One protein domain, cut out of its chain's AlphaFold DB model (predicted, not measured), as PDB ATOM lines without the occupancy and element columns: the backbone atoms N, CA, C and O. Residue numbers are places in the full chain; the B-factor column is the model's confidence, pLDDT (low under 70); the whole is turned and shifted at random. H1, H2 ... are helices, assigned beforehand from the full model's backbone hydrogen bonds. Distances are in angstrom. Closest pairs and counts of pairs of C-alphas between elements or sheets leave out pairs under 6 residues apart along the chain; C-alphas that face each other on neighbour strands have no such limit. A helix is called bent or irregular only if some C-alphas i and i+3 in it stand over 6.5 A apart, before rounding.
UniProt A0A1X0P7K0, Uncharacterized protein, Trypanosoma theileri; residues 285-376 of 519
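Overview. This is residues 285 to 376 of the 519 residues of an uncharacterized protein of Trypanosoma theileri (UniProt A0A1X0P7K0). Start at residue 285 and you trace a flat, open zigzag of three helices: a long helix H1, a longer helix H2 that folds back beside it the opposite way, and a short helix H3 that folds back again at the far end of H2. The layers of the zigzag have few contacts, and residues 285 to 299 of H1 stick out. You will find 92 residues printed, with three named helices in the order H1, H2, H3 and no named strand; 86 of the residues are in these helices, and the class is all helix. The whole is extended, with a radius of gyration of the C-alphas of 20.3 A and spans of 64 by 33 by 11 A.

Arrangement. Begin with H1, residues 285 to 316, and H2, residues 319 to 358. They run opposite ways at a shallow tilt of 9 degrees, with centres 13.4 A apart. Look at Leu 314 and Arg 325: their C-alphas, the closest of the two helices, are 6.9 A apart, and H1 and H2 are close but not clearly touching, with 1 pair of C-alphas within 8 A. Go on to H3, residues 363 to 376; it is apart from both H1 and H2, with no C-alpha within 8 A of either. In the backbone of H1 every O i to N i+4 pair is within hydrogen-bond range, while in H2 it is 34 of 36 and in H3 9 of 10.

Along the chain. Find C-alpha 285 at (-46.736, -49.027, 31.318); from there H1 runs 47.0 A to C-alpha 316 at (-12.504, -31.291, 4.365). H2 runs from C-alpha 319 to C-alpha 358, a length of 58.8 A. Near its beginning it is irregular, with C-alphas 320 and 323 at 8.3 A from each other, and it has a kink of 29 degrees near residue 326. H3 runs 20.7 A from C-alpha 363 to C-alpha 376, which you find at (-40.705, -63.655, 8.732).

Size, cuts and confidence. Look for the two C-alphas farthest apart at Pro 318 and Lys 363, 64.2 A from each other. The printed part has no cut, and its two links, H1 to H2 with 2 residues and H2 to H3 with 4, are tight. Residues 285 to 299, which belong to H1, and residues 341 to 348, which belong to H2, stand free. In the B-factor column the mean pLDDT of the printed part is 77.2; 21 residues are under 70, among them residues 319 to 321, 356 to 363 and 372 to 376, and the mean over H3 is 66.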
ATOM      1  N   GLU A 285     -47.151 -48.559  32.643       84.38
ATOM      2  CA  GLU A 285     -46.736 -49.027  31.318       84.38
ATOM      3  C   GLU A 285     -46.508 -47.845  30.363       84.38
ATOM      4  O   GLU A 285     -45.483 -47.776  29.679       84.38
ATOM      5  N   SER A 286     -47.420 -46.867  30.360       83.06
ATOM      6  CA  SER A 286     -47.277 -45.655  29.548       83.06
ATOM      7  C   SER A 286     -46.054 -44.820  29.955       83.06
ATOM      8  O   SER A 286     -45.347 -44.299  29.091       83.06
ATOM      9  N   ALA A 287     -45.742 -44.745  31.252       84.25
ATOM     10  CA  ALA A 287     -44.567 -44.043  31.758       84.25
ATOM     11  C   ALA A 287     -43.265 -44.726  31.309       84.25
ATOM     12  O   ALA A 287     -42.370 -44.052  30.795       84.25
ATOM     13  N   VAL A 288     -43.182 -46.057  31.417       82.25
ATOM     14  CA  VAL A 288     -42.031 -46.839  30.931       82.25
ATOM     15  C   VAL A 288     -41.864 -46.669  29.420       82.25
ATOM     16  O   VAL A 288     -40.757 -46.403  28.944       82.25
ATOM     17  N   ARG A 289     -42.963 -46.736  28.659       82.56
ATOM     18  CA  ARG A 289     -42.962 -46.511  27.206       82.56
ATOM     19  C   ARG A 289     -42.430 -45.122  26.845       82.56
ATOM     20  O   ARG A 289     -41.603 -45.002  25.944       82.56
ATOM     21  N   ASN A 290     -42.838 -44.087  27.579       86.19
ATOM     22  CA  ASN A 290     -42.361 -42.717  27.376       86.19
ATOM     23  C   ASN A 290     -40.862 -42.562  27.673       86.19
ATOM     24  O   ASN A 290     -40.167 -41.850  26.948       86.19
ATOM     25  N   VAL A 291     -40.342 -43.230  28.707       87.56
ATOM     26  CA  VAL A 291     -38.901 -43.231  29.018       87.56
ATOM     27  C   VAL A 291     -38.106 -43.905  27.899       87.56
ATOM     28  O   VAL A 291     -37.149 -43.319  27.390       87.56
ATOM     29  N   LEU A 292     -38.538 -45.087  27.450       82.31
ATOM     30  CA  LEU A 292     -37.908 -45.791  26.328       82.31
ATOM     31  C   LEU A 292     -37.930 -44.953  25.043       82.31
ATOM     32  O   LEU A 292     -36.922 -44.881  24.340       82.31
ATOM     33  N   TRP A 293     -39.040 -44.263  24.768       86.69
ATOM     34  CA  TRP A 293     -39.155 -43.363  23.622       86.69
ATOM     35  C   TRP A 293     -38.172 -42.184  23.694       86.69
ATOM     36  O   TRP A 293     -37.542 -41.850  22.693       86.69
ATOM     37  N   ARG A 294     -37.967 -41.586  24.875       86.00
ATOM     38  CA  ARG A 294     -36.967 -40.516  25.061       86.00
ATOM     39  C   ARG A 294     -35.539 -41.009  24.837       86.00
ATOM     40  O   ARG A 294     -34.766 -40.320  24.179       86.00
ATOM     41  N   HIS A 295     -35.192 -42.196  25.340       84.62
ATOM     42  CA  HIS A 295     -33.874 -42.792  25.086       84.62
ATOM     43  C   HIS A 295     -33.659 -43.093  23.604       84.62
ATOM     44  O   HIS A 295     -32.583 -42.822  23.071       84.62
ATOM     45  N   TYR A 296     -34.690 -43.606  22.931       84.38
ATOM     46  CA  TYR A 296     -34.665 -43.806  21.487       84.38
ATOM     47  C   TYR A 296     -34.425 -42.487  20.745       84.38
ATOM     48  O   TYR A 296     -33.528 -42.417  19.907       84.38
ATOM     49  N   GLN A 297     -35.163 -41.430  21.093       87.31
ATOM     50  CA  GLN A 297     -35.005 -40.118  20.468       87.31
ATOM     51  C   GLN A 297     -33.591 -39.555  20.678       87.31
ATOM     52  O   GLN A 297     -32.947 -39.160  19.712       87.31
ATOM     53  N   ALA A 298     -33.060 -39.626  21.901       86.00
ATOM     54  CA  ALA A 298     -31.694 -39.195  22.194       86.00
ATOM     55  C   ALA A 298     -30.645 -39.984  21.385       86.00
ATOM     56  O   ALA A 298     -29.685 -39.407  20.875       86.00
ATOM     57  N   ALA A 299     -30.831 -41.297  21.220       80.94
ATOM     58  CA  ALA A 299     -29.950 -42.115  20.389       80.94
ATOM     59  C   ALA A 299     -30.029 -41.718  18.904       80.94
ATOM     60  O   ALA A 299     -28.999 -41.643  18.230       80.94
ATOM     61  N   VAL A 300     -31.232 -41.425  18.400       85.62
ATOM     62  CA  VAL A 300     -31.432 -40.912  17.037       85.62
ATOM     63  C   VAL A 300     -30.721 -39.571  16.853       85.62
ATOM     64  O   VAL A 300     -30.026 -39.406  15.850       85.62
ATOM     65  N   ASP A 301     -30.825 -38.658  17.817       87.06
ATOM     66  CA  ASP A 301     -30.183 -37.341  17.763       87.06
ATOM     67  C   ASP A 301     -28.647 -37.462  17.768       87.06
ATOM     68  O   ASP A 301     -27.972 -36.806  16.973       87.06
ATOM     69  N   ILE A 302     -28.076 -38.374  18.569       87.31
ATOM     70  CA  ILE A 302     -26.628 -38.667  18.565       87.31
ATOM     71  C   ILE A 302     -26.174 -39.193  17.197       87.31
ATOM     72  O   ILE A 302     -25.130 -38.779  16.686       87.31
ATOM     73  N   VAL A 303     -26.933 -40.112  16.592       84.19
ATOM     74  CA  VAL A 303     -26.610 -40.652  15.261       84.19
ATOM     75  C   VAL A 303     -26.704 -39.562  14.194       84.19
ATOM     76  O   VAL A 303     -25.839 -39.490  13.321       84.19
ATOM     77  N   GLN A 304     -27.710 -38.686  14.268       86.06
ATOM     78  CA  GLN A 304     -27.835 -37.544  13.360       86.06
ATOM     79  C   GLN A 304     -26.663 -36.570  13.508       86.06
ATOM     80  O   GLN A 304     -26.071 -36.181  12.505       86.06
ATOM     81  N   TYR A 305     -26.277 -36.240  14.740       90.75
ATOM     82  CA  TYR A 305     -25.133 -35.375  15.015       90.75
ATOM     83  C   TYR A 305     -23.822 -35.956  14.464       90.75
ATOM     84  O   TYR A 305     -23.073 -35.264  13.774       90.75
ATOM     85  N   LYS A 306     -23.576 -37.257  14.674       86.62
ATOM     86  CA  LYS A 306     -22.412 -37.948  14.096       86.62
ATOM     87  C   LYS A 306     -22.423 -37.936  12.569       86.62
ATOM     88  O   LYS A 306     -21.364 -37.779  11.969       86.62
ATOM     89  N   ALA A 307     -23.590 -38.076  11.942       82.44
ATOM     90  CA  ALA A 307     -23.707 -38.001  10.488       82.44
ATOM     91  C   ALA A 307     -23.322 -36.612   9.952       82.44
ATOM     92  O   ALA A 307     -22.630 -36.536   8.940       82.44
ATOM     93  N   VAL A 308     -23.698 -35.532  10.649       90.56
ATOM     94  CA  VAL A 308     -23.290 -34.160  10.294       90.56
ATOM     95  C   VAL A 308     -21.776 -33.985  10.432       90.56
ATOM     96  O   VAL A 308     -21.141 -33.521   9.490       90.56
ATOM     97  N   ILE A 309     -21.178 -34.433  11.545       89.56
ATOM     98  CA  ILE A 309     -19.714 -34.376  11.732       89.56
ATOM     99  C   ILE A 309     -18.990 -35.152  10.631       89.56
ATOM    100  O   ILE A 309     -18.015 -34.661  10.067       89.56
ATOM    101  N   LEU A 310     -19.451 -36.367  10.317       83.56
ATOM    102  CA  LEU A 310     -18.860 -37.171   9.249       83.56
ATOM    103  C   LEU A 310     -18.988 -36.469   7.897       83.56
ATOM    104  O   LEU A 310     -18.035 -36.475   7.126       83.56
ATOM    105  N   GLN A 311     -20.124 -35.831   7.616       85.25
ATOM    106  CA  GLN A 311     -20.321 -35.074   6.385       85.25
ATOM    107  C   GLN A 311     -19.365 -33.875   6.290       85.25
ATOM    108  O   GLN A 311     -18.743 -33.687   5.248       85.25
ATOM    109  N   GLU A 312     -19.185 -33.110   7.369       90.62
ATOM    110  CA  GLU A 312     -18.221 -32.004   7.413       90.62
ATOM    111  C   GLU A 312     -16.773 -32.494   7.271       90.62
ATOM    112  O   GLU A 312     -16.014 -31.958   6.462       90.62
ATOM    113  N   ALA A 313     -16.395 -33.560   7.981       84.88
ATOM    114  CA  ALA A 313     -15.069 -34.167   7.867       84.88
ATOM    115  C   ALA A 313     -14.798 -34.670   6.439       84.88
ATOM    116  O   ALA A 313     -13.716 -34.453   5.888       84.88
ATOM    117  N   LEU A 314     -15.804 -35.280   5.805       80.69
ATOM    118  CA  LEU A 314     -15.739 -35.700   4.410       80.69
ATOM    119  C   LEU A 314     -15.634 -34.509   3.457       80.69
ATOM    120  O   LEU A 314     -15.000 -34.659   2.421       80.69
ATOM    121  N   CYS A 315     -16.195 -33.337   3.762       84.25
ATOM    122  CA  CYS A 315     -16.005 -32.130   2.950       84.25
ATOM    123  C   CYS A 315     -14.566 -31.588   3.022       84.25
ATOM    124  O   CYS A 315     -14.086 -31.037   2.033       84.25
ATOM    125  N   CYS A 316     -13.869 -31.787   4.145       84.06
ATOM    126  CA  CYS A 316     -12.504 -31.291   4.365       84.06
ATOM    127  C   CYS A 316     -11.398 -32.127   3.696       84.06
ATOM    128  O   CYS A 316     -10.270 -31.654   3.566       84.06
ATOM    129  N   LEU A 317     -11.683 -33.359   3.265       80.94
ATOM    130  CA  LEU A 317     -10.698 -34.191   2.567       80.94
ATOM    131  C   LEU A 317     -10.404 -33.628   1.145       80.94
ATOM    132  O   LEU A 317     -11.285 -33.030   0.511       80.94
ATOM    133  N   PRO A 318      -9.213 -33.866   0.560       84.38
ATOM    134  CA  PRO A 318      -8.866 -33.446  -0.806       84.38
ATOM    135  C   PRO A 318      -9.521 -34.305  -1.913       84.38
ATOM    136  O   PRO A 318      -9.715 -35.509  -1.757       84.38
ATOM    137  N   LEU A 319      -9.859 -33.681  -3.053       65.31
ATOM    138  CA  LEU A 319     -10.665 -34.210  -4.180       65.31
ATOM    139  C   LEU A 319     -10.234 -35.567  -4.782       65.31
ATOM    140  O   LEU A 319     -11.032 -36.196  -5.471       65.31
ATOM    141  N   VAL A 320      -9.012 -36.038  -4.521       57.31
ATOM    142  CA  VAL A 320      -8.455 -37.275  -5.108       57.31
ATOM    143  C   VAL A 320      -9.111 -38.550  -4.537       57.31
ATOM    144  O   VAL A 320      -8.986 -39.621  -5.116       57.31
ATOM    145  N   GLU A 321      -9.916 -38.441  -3.475       68.75
ATOM    146  CA  GLU A 321     -10.600 -39.578  -2.829       68.75
ATOM    147  C   GLU A 321     -12.129 -39.603  -3.032       68.75
ATOM    148  O   GLU A 321     -12.860 -40.193  -2.234       68.75
ATOM    149  N   ALA A 322     -12.655 -38.961  -4.079       74.81
ATOM    150  CA  ALA A 322     -14.105 -38.847  -4.293       74.81
ATOM    151  C   ALA A 322     -14.840 -40.207  -4.346       74.81
ATOM    152  O   ALA A 322     -15.931 -40.343  -3.787       74.81
ATOM    153  N   GLU A 323     -14.233 -41.238  -4.945       79.19
ATOM    154  CA  GLU A 323     -14.820 -42.587  -5.000       79.19
ATOM    155  C   GLU A 323     -14.849 -43.286  -3.635       79.19
ATOM    156  O   GLU A 323     -15.821 -43.975  -3.311       79.19
ATOM    157  N   LEU A 324     -13.813 -43.091  -2.811       81.38
ATOM    158  CA  LEU A 324     -13.760 -43.657  -1.463       81.38
ATOM    159  C   LEU A 324     -14.837 -43.016  -0.575       81.38
ATOM    160  O   LEU A 324     -15.532 -43.720   0.158       81.38
ATOM    161  N   ARG A 325     -15.051 -41.698  -0.711       72.88
ATOM    162  CA  ARG A 325     -16.134 -40.988  -0.009       72.88
ATOM    163  C   ARG A 325     -17.510 -41.486  -0.417       72.88
ATOM    164  O   ARG A 325     -18.333 -41.738   0.456       72.88
ATOM    165  N   ALA A 326     -17.759 -41.663  -1.715       81.75
ATOM    166  CA  ALA A 326     -19.048 -42.156  -2.199       81.75
ATOM    167  C   ALA A 326     -19.364 -43.558  -1.649       81.75
ATOM    168  O   ALA A 326     -20.494 -43.816  -1.232       81.75
ATOM    169  N   LYS A 327     -18.359 -44.445  -1.582       85.12
ATOM    170  CA  LYS A 327     -18.509 -45.778  -0.976       85.12
ATOM    171  C   LYS A 327     -18.813 -45.703   0.519       85.12
ATOM    172  O   LYS A 327     -19.738 -46.371   0.970       85.12
ATOM    173  N   LEU A 328     -18.080 -44.878   1.266       81.38
ATOM    174  CA  LEU A 328     -18.247 -44.767   2.718       81.38
ATOM    175  C   LEU A 328     -19.601 -44.142   3.097       81.38
ATOM    176  O   LEU A 328     -20.276 -44.632   3.999       81.38
ATOM    177  N   VAL A 329     -20.043 -43.121   2.354       81.88
ATOM    178  CA  VAL A 329     -21.376 -42.518   2.524       81.88
ATOM    179  C   VAL A 329     -22.481 -43.529   2.213       81.88
ATOM    180  O   VAL A 329     -23.423 -43.647   2.993       81.88
ATOM    181  N   ASN A 330     -22.373 -44.289   1.118       85.19
ATOM    182  CA  ASN A 330     -23.371 -45.311   0.786       85.19
ATOM    183  C   ASN A 330     -23.439 -46.427   1.835       85.19
ATOM    184  O   ASN A 330     -24.539 -46.862   2.173       85.19
ATOM    185  N   ASP A 331     -22.300 -46.874   2.371       83.94
ATOM    186  CA  ASP A 331     -22.269 -47.905   3.414       83.94
ATOM    187  C   ASP A 331     -22.964 -47.426   4.702       83.94
ATOM    188  O   ASP A 331     -23.826 -48.118   5.250       83.94
ATOM    189  N   GLU A 332     -22.696 -46.191   5.138       80.31
ATOM    190  CA  GLU A 332     -23.369 -45.597   6.302       80.31
ATOM    191  C   GLU A 332     -24.872 -45.360   6.073       80.31
ATOM    192  O   GLU A 332     -25.695 -45.638   6.954       80.31
ATOM    193  N   VAL A 333     -25.275 -44.921   4.875       84.00
ATOM    194  CA  VAL A 333     -26.697 -44.788   4.510       84.00
ATOM    195  C   VAL A 333     -27.401 -46.151   4.540       84.00
ATOM    196  O   VAL A 333     -28.504 -46.258   5.090       84.00
ATOM    197  N   CYS A 334     -26.762 -47.207   4.028       83.94
ATOM    198  CA  CYS A 334     -27.280 -48.575   4.074       83.94
ATOM    199  C   CYS A 334     -27.435 -49.087   5.514       83.94
ATOM    200  O   CYS A 334     -28.505 -49.598   5.866       83.94
ATOM    201  N   LYS A 335     -26.425 -48.894   6.377       81.56
ATOM    202  CA  LYS A 335     -26.499 -49.258   7.807       81.56
ATOM    203  C   LYS A 335     -27.644 -48.534   8.512       81.56
ATOM    204  O   LYS A 335     -28.427 -49.165   9.229       81.56
ATOM    205  N   ARG A 336     -27.804 -47.229   8.263       79.19
ATOM    206  CA  ARG A 336     -28.910 -46.431   8.818       79.19
ATOM    207  C   ARG A 336     -30.273 -46.953   8.356       79.19
ATOM    208  O   ARG A 336     -31.183 -47.079   9.177       79.19
ATOM    209  N   GLY A 337     -30.414 -47.285   7.073       84.69
ATOM    210  CA  GLY A 337     -31.644 -47.856   6.513       84.69
ATOM    211  C   GLY A 337     -32.001 -49.222   7.109       84.69
ATOM    212  O   GLY A 337     -33.163 -49.463   7.456       84.69
ATOM    213  N   ALA A 338     -31.006 -50.094   7.299       81.62
ATOM    214  CA  ALA A 338     -31.189 -51.403   7.926       81.62
ATOM    215  C   ALA A 338     -31.644 -51.273   9.388       81.62
ATOM    216  O   ALA A 338     -32.617 -51.909   9.798       81.62
ATOM    217  N   LEU A 339     -31.001 -50.386  10.151       76.69
ATOM    218  CA  LEU A 339     -31.320 -50.140  11.557       76.69
ATOM    219  C   LEU A 339     -32.732 -49.550  11.716       76.69
ATOM    220  O   LEU A 339     -33.526 -50.054  12.510       76.69
ATOM    221  N   GLN A 340     -33.111 -48.563  10.895       79.62
ATOM    222  CA  GLN A 340     -34.480 -48.028  10.881       79.62
ATOM    223  C   GLN A 340     -35.534 -49.086  10.530       79.62
ATOM    224  O   GLN A 340     -36.604 -49.112  11.140       79.62
ATOM    225  N   SER A 341     -35.246 -49.958   9.561       82.12
ATOM    226  CA  SER A 341     -36.164 -51.030   9.155       82.12
ATOM    227  C   SER A 341     -36.360 -52.054  10.271       82.12
ATOM    228  O   SER A 341     -37.494 -52.442  10.556       82.12
ATOM    229  N   TRP A 342     -35.277 -52.427  10.957       87.06
ATOM    230  CA  TRP A 342     -35.327 -53.316  12.115       87.06
ATOM    231  C   TRP A 342     -36.186 -52.731  13.245       87.06
ATOM    232  O   TRP A 342     -37.077 -53.415  13.750       87.06
ATOM    233  N   PHE A 343     -36.013 -51.448  13.584       75.38
ATOM    234  CA  PHE A 343     -36.831 -50.793  14.614       75.38
ATOM    235  C   PHE A 343     -38.317 -50.725  14.241       75.38
ATOM    236  O   PHE A 343     -39.164 -51.050  15.074       75.38
ATOM    237  N   ARG A 344     -38.656 -50.371  12.991       79.06
ATOM    238  CA  ARG A 344     -40.059 -50.405  12.527       79.06
ATOM    239  C   ARG A 344     -40.653 -51.804  12.647       79.06
ATOM    240  O   ARG A 344     -41.811 -51.948  13.024       79.06
ATOM    241  N   GLN A 345     -39.866 -52.836  12.349       84.62
ATOM    242  CA  GLN A 345     -40.313 -54.217  12.473       84.62
ATOM    243  C   GLN A 345     -40.588 -54.604  13.935       84.62
ATOM    244  O   GLN A 345     -41.610 -55.235  14.197       84.62
ATOM    245  N   GLN A 346     -39.735 -54.192  14.880       80.38
ATOM    246  CA  GLN A 346     -39.971 -54.424  16.312       80.38
ATOM    247  C   GLN A 346     -41.211 -53.677  16.815       80.38
ATOM    248  O   GLN A 346     -42.034 -54.268  17.511       80.38
ATOM    249  N   HIS A 347     -41.400 -52.417  16.411       76.88
ATOM    250  CA  HIS A 347     -42.590 -51.643  16.773       76.88
ATOM    251  C   HIS A 347     -43.873 -52.306  16.256       76.88
ATOM    252  O   HIS A 347     -44.803 -52.550  17.020       76.88
ATOM    253  N   ASN A 348     -43.892 -52.696  14.978       79.44
ATOM    254  CA  ASN A 348     -45.023 -53.413  14.390       79.44
ATOM    255  C   ASN A 348     -45.295 -54.747  15.101       79.44
ATOM    256  O   ASN A 348     -46.447 -55.156  15.216       79.44
ATOM    257  N   HIS A 349     -44.251 -55.434  15.571       75.94
ATOM    258  CA  HIS A 349     -44.398 -56.679  16.316       75.94
ATOM    259  C   HIS A 349     -45.056 -56.454  17.684       75.94
ATOM    260  O   HIS A 349     -45.981 -57.181  18.041       75.94
ATOM    261  N   VAL A 350     -44.634 -55.423  18.419       72.56
ATOM    262  CA  VAL A 350     -45.256 -55.038  19.696       72.56
ATOM    263  C   VAL A 350     -46.711 -54.611  19.484       72.56
ATOM    264  O   VAL A 350     -47.595 -55.096  20.189       72.56
ATOM    265  N   ASP A 351     -46.991 -53.797  18.464       73.25
ATOM    266  CA  ASP A 351     -48.358 -53.379  18.131       73.25
ATOM    267  C   ASP A 351     -49.259 -54.565  17.762       73.25
ATOM    268  O   ASP A 351     -50.427 -54.612  18.154       73.25
ATOM    269  N   LEU A 352     -48.731 -55.542  17.018       77.12
ATOM    270  CA  LEU A 352     -49.459 -56.768  16.683       77.12
ATOM    271  C   LEU A 352     -49.757 -57.606  17.929       77.12
ATOM    272  O   LEU A 352     -50.874 -58.107  18.051       77.12
ATOM    273  N   LEU A 353     -48.806 -57.741  18.859       73.06
ATOM    274  CA  LEU A 353     -49.022 -58.458  20.120       73.06
ATOM    275  C   LEU A 353     -50.106 -57.790  20.974       73.06
ATOM    276  O   LEU A 353     -50.993 -58.481  21.477       73.06
ATOM    277  N   LEU A 354     -50.085 -56.460  21.071       68.88
ATOM    278  CA  LEU A 354     -51.098 -55.697  21.804       68.88
ATOM    279  C   LEU A 354     -52.488 -55.837  21.164       68.88
ATOM    280  O   LEU A 354     -53.455 -56.140  21.861       68.88
ATOM    281  N   LYS A 355     -52.589 -55.727  19.831       74.06
ATOM    282  CA  LYS A 355     -53.859 -55.911  19.099       74.06
ATOM    283  C   LYS A 355     -54.412 -57.336  19.200       74.06
ATOM    284  O   LYS A 355     -55.623 -57.522  19.263       74.06
ATOM    285  N   CYS A 356     -53.544 -58.348  19.237       69.56
ATOM    286  CA  CYS A 356     -53.962 -59.741  19.423       69.56
ATOM    287  C   CYS A 356     -54.465 -60.031  20.844       69.56
ATOM    288  O   CYS A 356     -55.185 -61.009  21.035       69.56
ATOM    289  N   SER A 357     -54.087 -59.215  21.832       60.03
ATOM    290  CA  SER A 357     -54.560 -59.360  23.211       60.03
ATOM    291  C   SER A 357     -55.948 -58.755  23.431       60.03
ATOM    292  O   SER A 357     -56.632 -59.165  24.363       60.03
ATOM    293  N   SER A 358     -56.368 -57.790  22.603       49.81
ATOM    294  CA  SER A 358     -57.624 -57.047  22.789       49.81
ATOM    295  C   SER A 358     -58.795 -57.551  21.939       49.81
ATOM    296  O   SER A 358     -59.941 -57.252  22.254       49.81
ATOM    297  N   ALA A 359     -58.541 -58.304  20.867       50.44
ATOM    298  CA  ALA A 359     -59.583 -58.867  20.008       50.44
ATOM    299  C   ALA A 359     -59.559 -60.393  20.101       50.44
ATOM    300  O   ALA A 359     -58.516 -60.993  19.863       50.44
ATOM    301  N   GLN A 360     -60.690 -61.030  20.419       51.72
ATOM    302  CA  GLN A 360     -60.823 -62.486  20.367       51.72
ATOM    303  C   GLN A 360     -60.831 -62.910  18.883       51.72
ATOM    304  O   GLN A 360     -61.854 -62.751  18.215       51.72
ATOM    305  N   PRO A 361     -59.721 -63.406  18.297       50.06
ATOM    306  CA  PRO A 361     -59.671 -63.601  16.857       50.06
ATOM    307  C   PRO A 361     -60.419 -64.887  16.519       50.06
ATOM    308  O   PRO A 361     -60.212 -65.923  17.167       50.06
ATOM    309  N   GLN A 362     -61.235 -64.869  15.461       63.91
ATOM    310  CA  GLN A 362     -61.757 -66.111  14.892       63.91
ATOM    311  C   GLN A 362     -60.584 -67.061  14.584       63.91
ATOM    312  O   GLN A 362     -59.521 -66.643  14.114       63.91
ATOM    313  N   LYS A 363     -60.760 -68.366  14.852       67.69
ATOM    314  CA  LYS A 363     -59.708 -69.406  14.727       67.69
ATOM    315  C   LYS A 363     -58.940 -69.364  13.393       67.69
ATOM    316  O   LYS A 363     -57.779 -69.773  13.345       67.69
ATOM    317  N   SER A 364     -59.573 -68.888  12.322       70.06
ATOM    318  CA  SER A 364     -58.991 -68.739  10.985       70.06
ATOM    319  C   SER A 364     -57.926 -67.636  10.900       70.06
ATOM    320  O   SER A 364     -56.913 -67.828  10.224       70.06
ATOM    321  N   GLU A 365     -58.081 -66.519  11.613       64.94
ATOM    322  CA  GLU A 365     -57.116 -65.410  11.615       64.94
ATOM    323  C   GLU A 365     -55.892 -65.709  12.477       64.94
ATOM    324  O   GLU A 365     -54.763 -65.410  12.081       64.94
ATOM    325  N   ARG A 366     -56.083 -66.414  13.598       63.97
ATOM    326  CA  ARG A 366     -54.978 -66.835  14.472       63.97
ATOM    327  C   ARG A 366     -53.961 -67.709  13.729       63.97
ATOM    328  O   ARG A 366     -52.757 -67.540  13.905       63.97
ATOM    329  N   ARG A 367     -54.432 -68.590  12.836       71.69
ATOM    330  CA  ARG A 367     -53.563 -69.414  11.976       71.69
ATOM    331  C   ARG A 367     -52.815 -68.582  10.927       71.69
ATOM    332  O   ARG A 367     -51.644 -68.850  10.675       71.69
ATOM    333  N   LYS A 368     -53.446 -67.551  10.352       73.44
ATOM    334  CA  LYS A 368     -52.798 -66.644   9.382       73.44
ATOM    335  C   LYS A 368     -51.709 -65.785  10.038       73.44
ATOM    336  O   LYS A 368     -50.629 -65.624   9.466       73.44
ATOM    337  N   LEU A 369     -51.950 -65.295  11.254       65.44
ATOM    338  CA  LEU A 369     -50.975 -64.517  12.027       65.44
ATOM    339  C   LEU A 369     -49.789 -65.377  12.498       65.44
ATOM    340  O   LEU A 369     -48.638 -64.969  12.379       65.44
ATOM    341  N   GLN A 370     -50.033 -66.618  12.928       67.31
ATOM    342  CA  GLN A 370     -48.950 -67.555  13.262       67.31
ATOM    343  C   GLN A 370     -48.102 -67.935  12.038       67.31
ATOM    344  O   GLN A 370     -46.879 -68.048  12.135       67.31
ATOM    345  N   HIS A 371     -48.729 -68.093  10.870       70.50
ATOM    346  CA  HIS A 371     -48.023 -68.452   9.643       70.50
ATOM    347  C   HIS A 371     -47.186 -67.291   9.077       70.50
ATOM    348  O   HIS A 371     -46.096 -67.510   8.544       70.50
ATOM    349  N   THR A 372     -47.658 -66.047   9.206       67.12
ATOM    350  CA  THR A 372     -46.871 -64.849   8.851       67.12
ATOM    351  C   THR A 372     -45.692 -64.661   9.806       67.12
ATOM    352  O   THR A 372     -44.570 -64.447   9.344       67.12
ATOM    353  N   PHE A 373     -45.902 -64.890  11.104       60.91
ATOM    354  CA  PHE A 373     -44.848 -64.870  12.119       60.91
ATOM    355  C   PHE A 373     -43.719 -65.880  11.832       60.91
ATOM    356  O   PHE A 373     -42.535 -65.531  11.847       60.91
ATOM    357  N   TYR A 374     -44.072 -67.119  11.472       60.69
ATOM    358  CA  TYR A 374     -43.093 -68.160  11.130       60.69
ATOM    359  C   TYR A 374     -42.311 -67.852   9.842       60.69
ATOM    360  O   TYR A 374     -41.111 -68.128   9.751       60.69
ATOM    361  N   LYS A 375     -42.968 -67.253   8.841       65.00
ATOM    362  CA  LYS A 375     -42.353 -66.931   7.544       65.00
ATOM    363  C   LYS A 375     -41.347 -65.779   7.659       65.00
ATOM    364  O   LYS A 375     -40.258 -65.870   7.090       65.00
ATOM    365  N   SER A 376     -41.648 -64.751   8.455       55.09
ATOM    366  CA  SER A 376     -40.705 -63.655   8.732       55.09
ATOM    367  C   SER A 376     -39.451 -64.142   9.463       55.09
ATOM    368  O   SER A 376     -38.351 -63.732   9.106       55.09
TER     369      SER A 376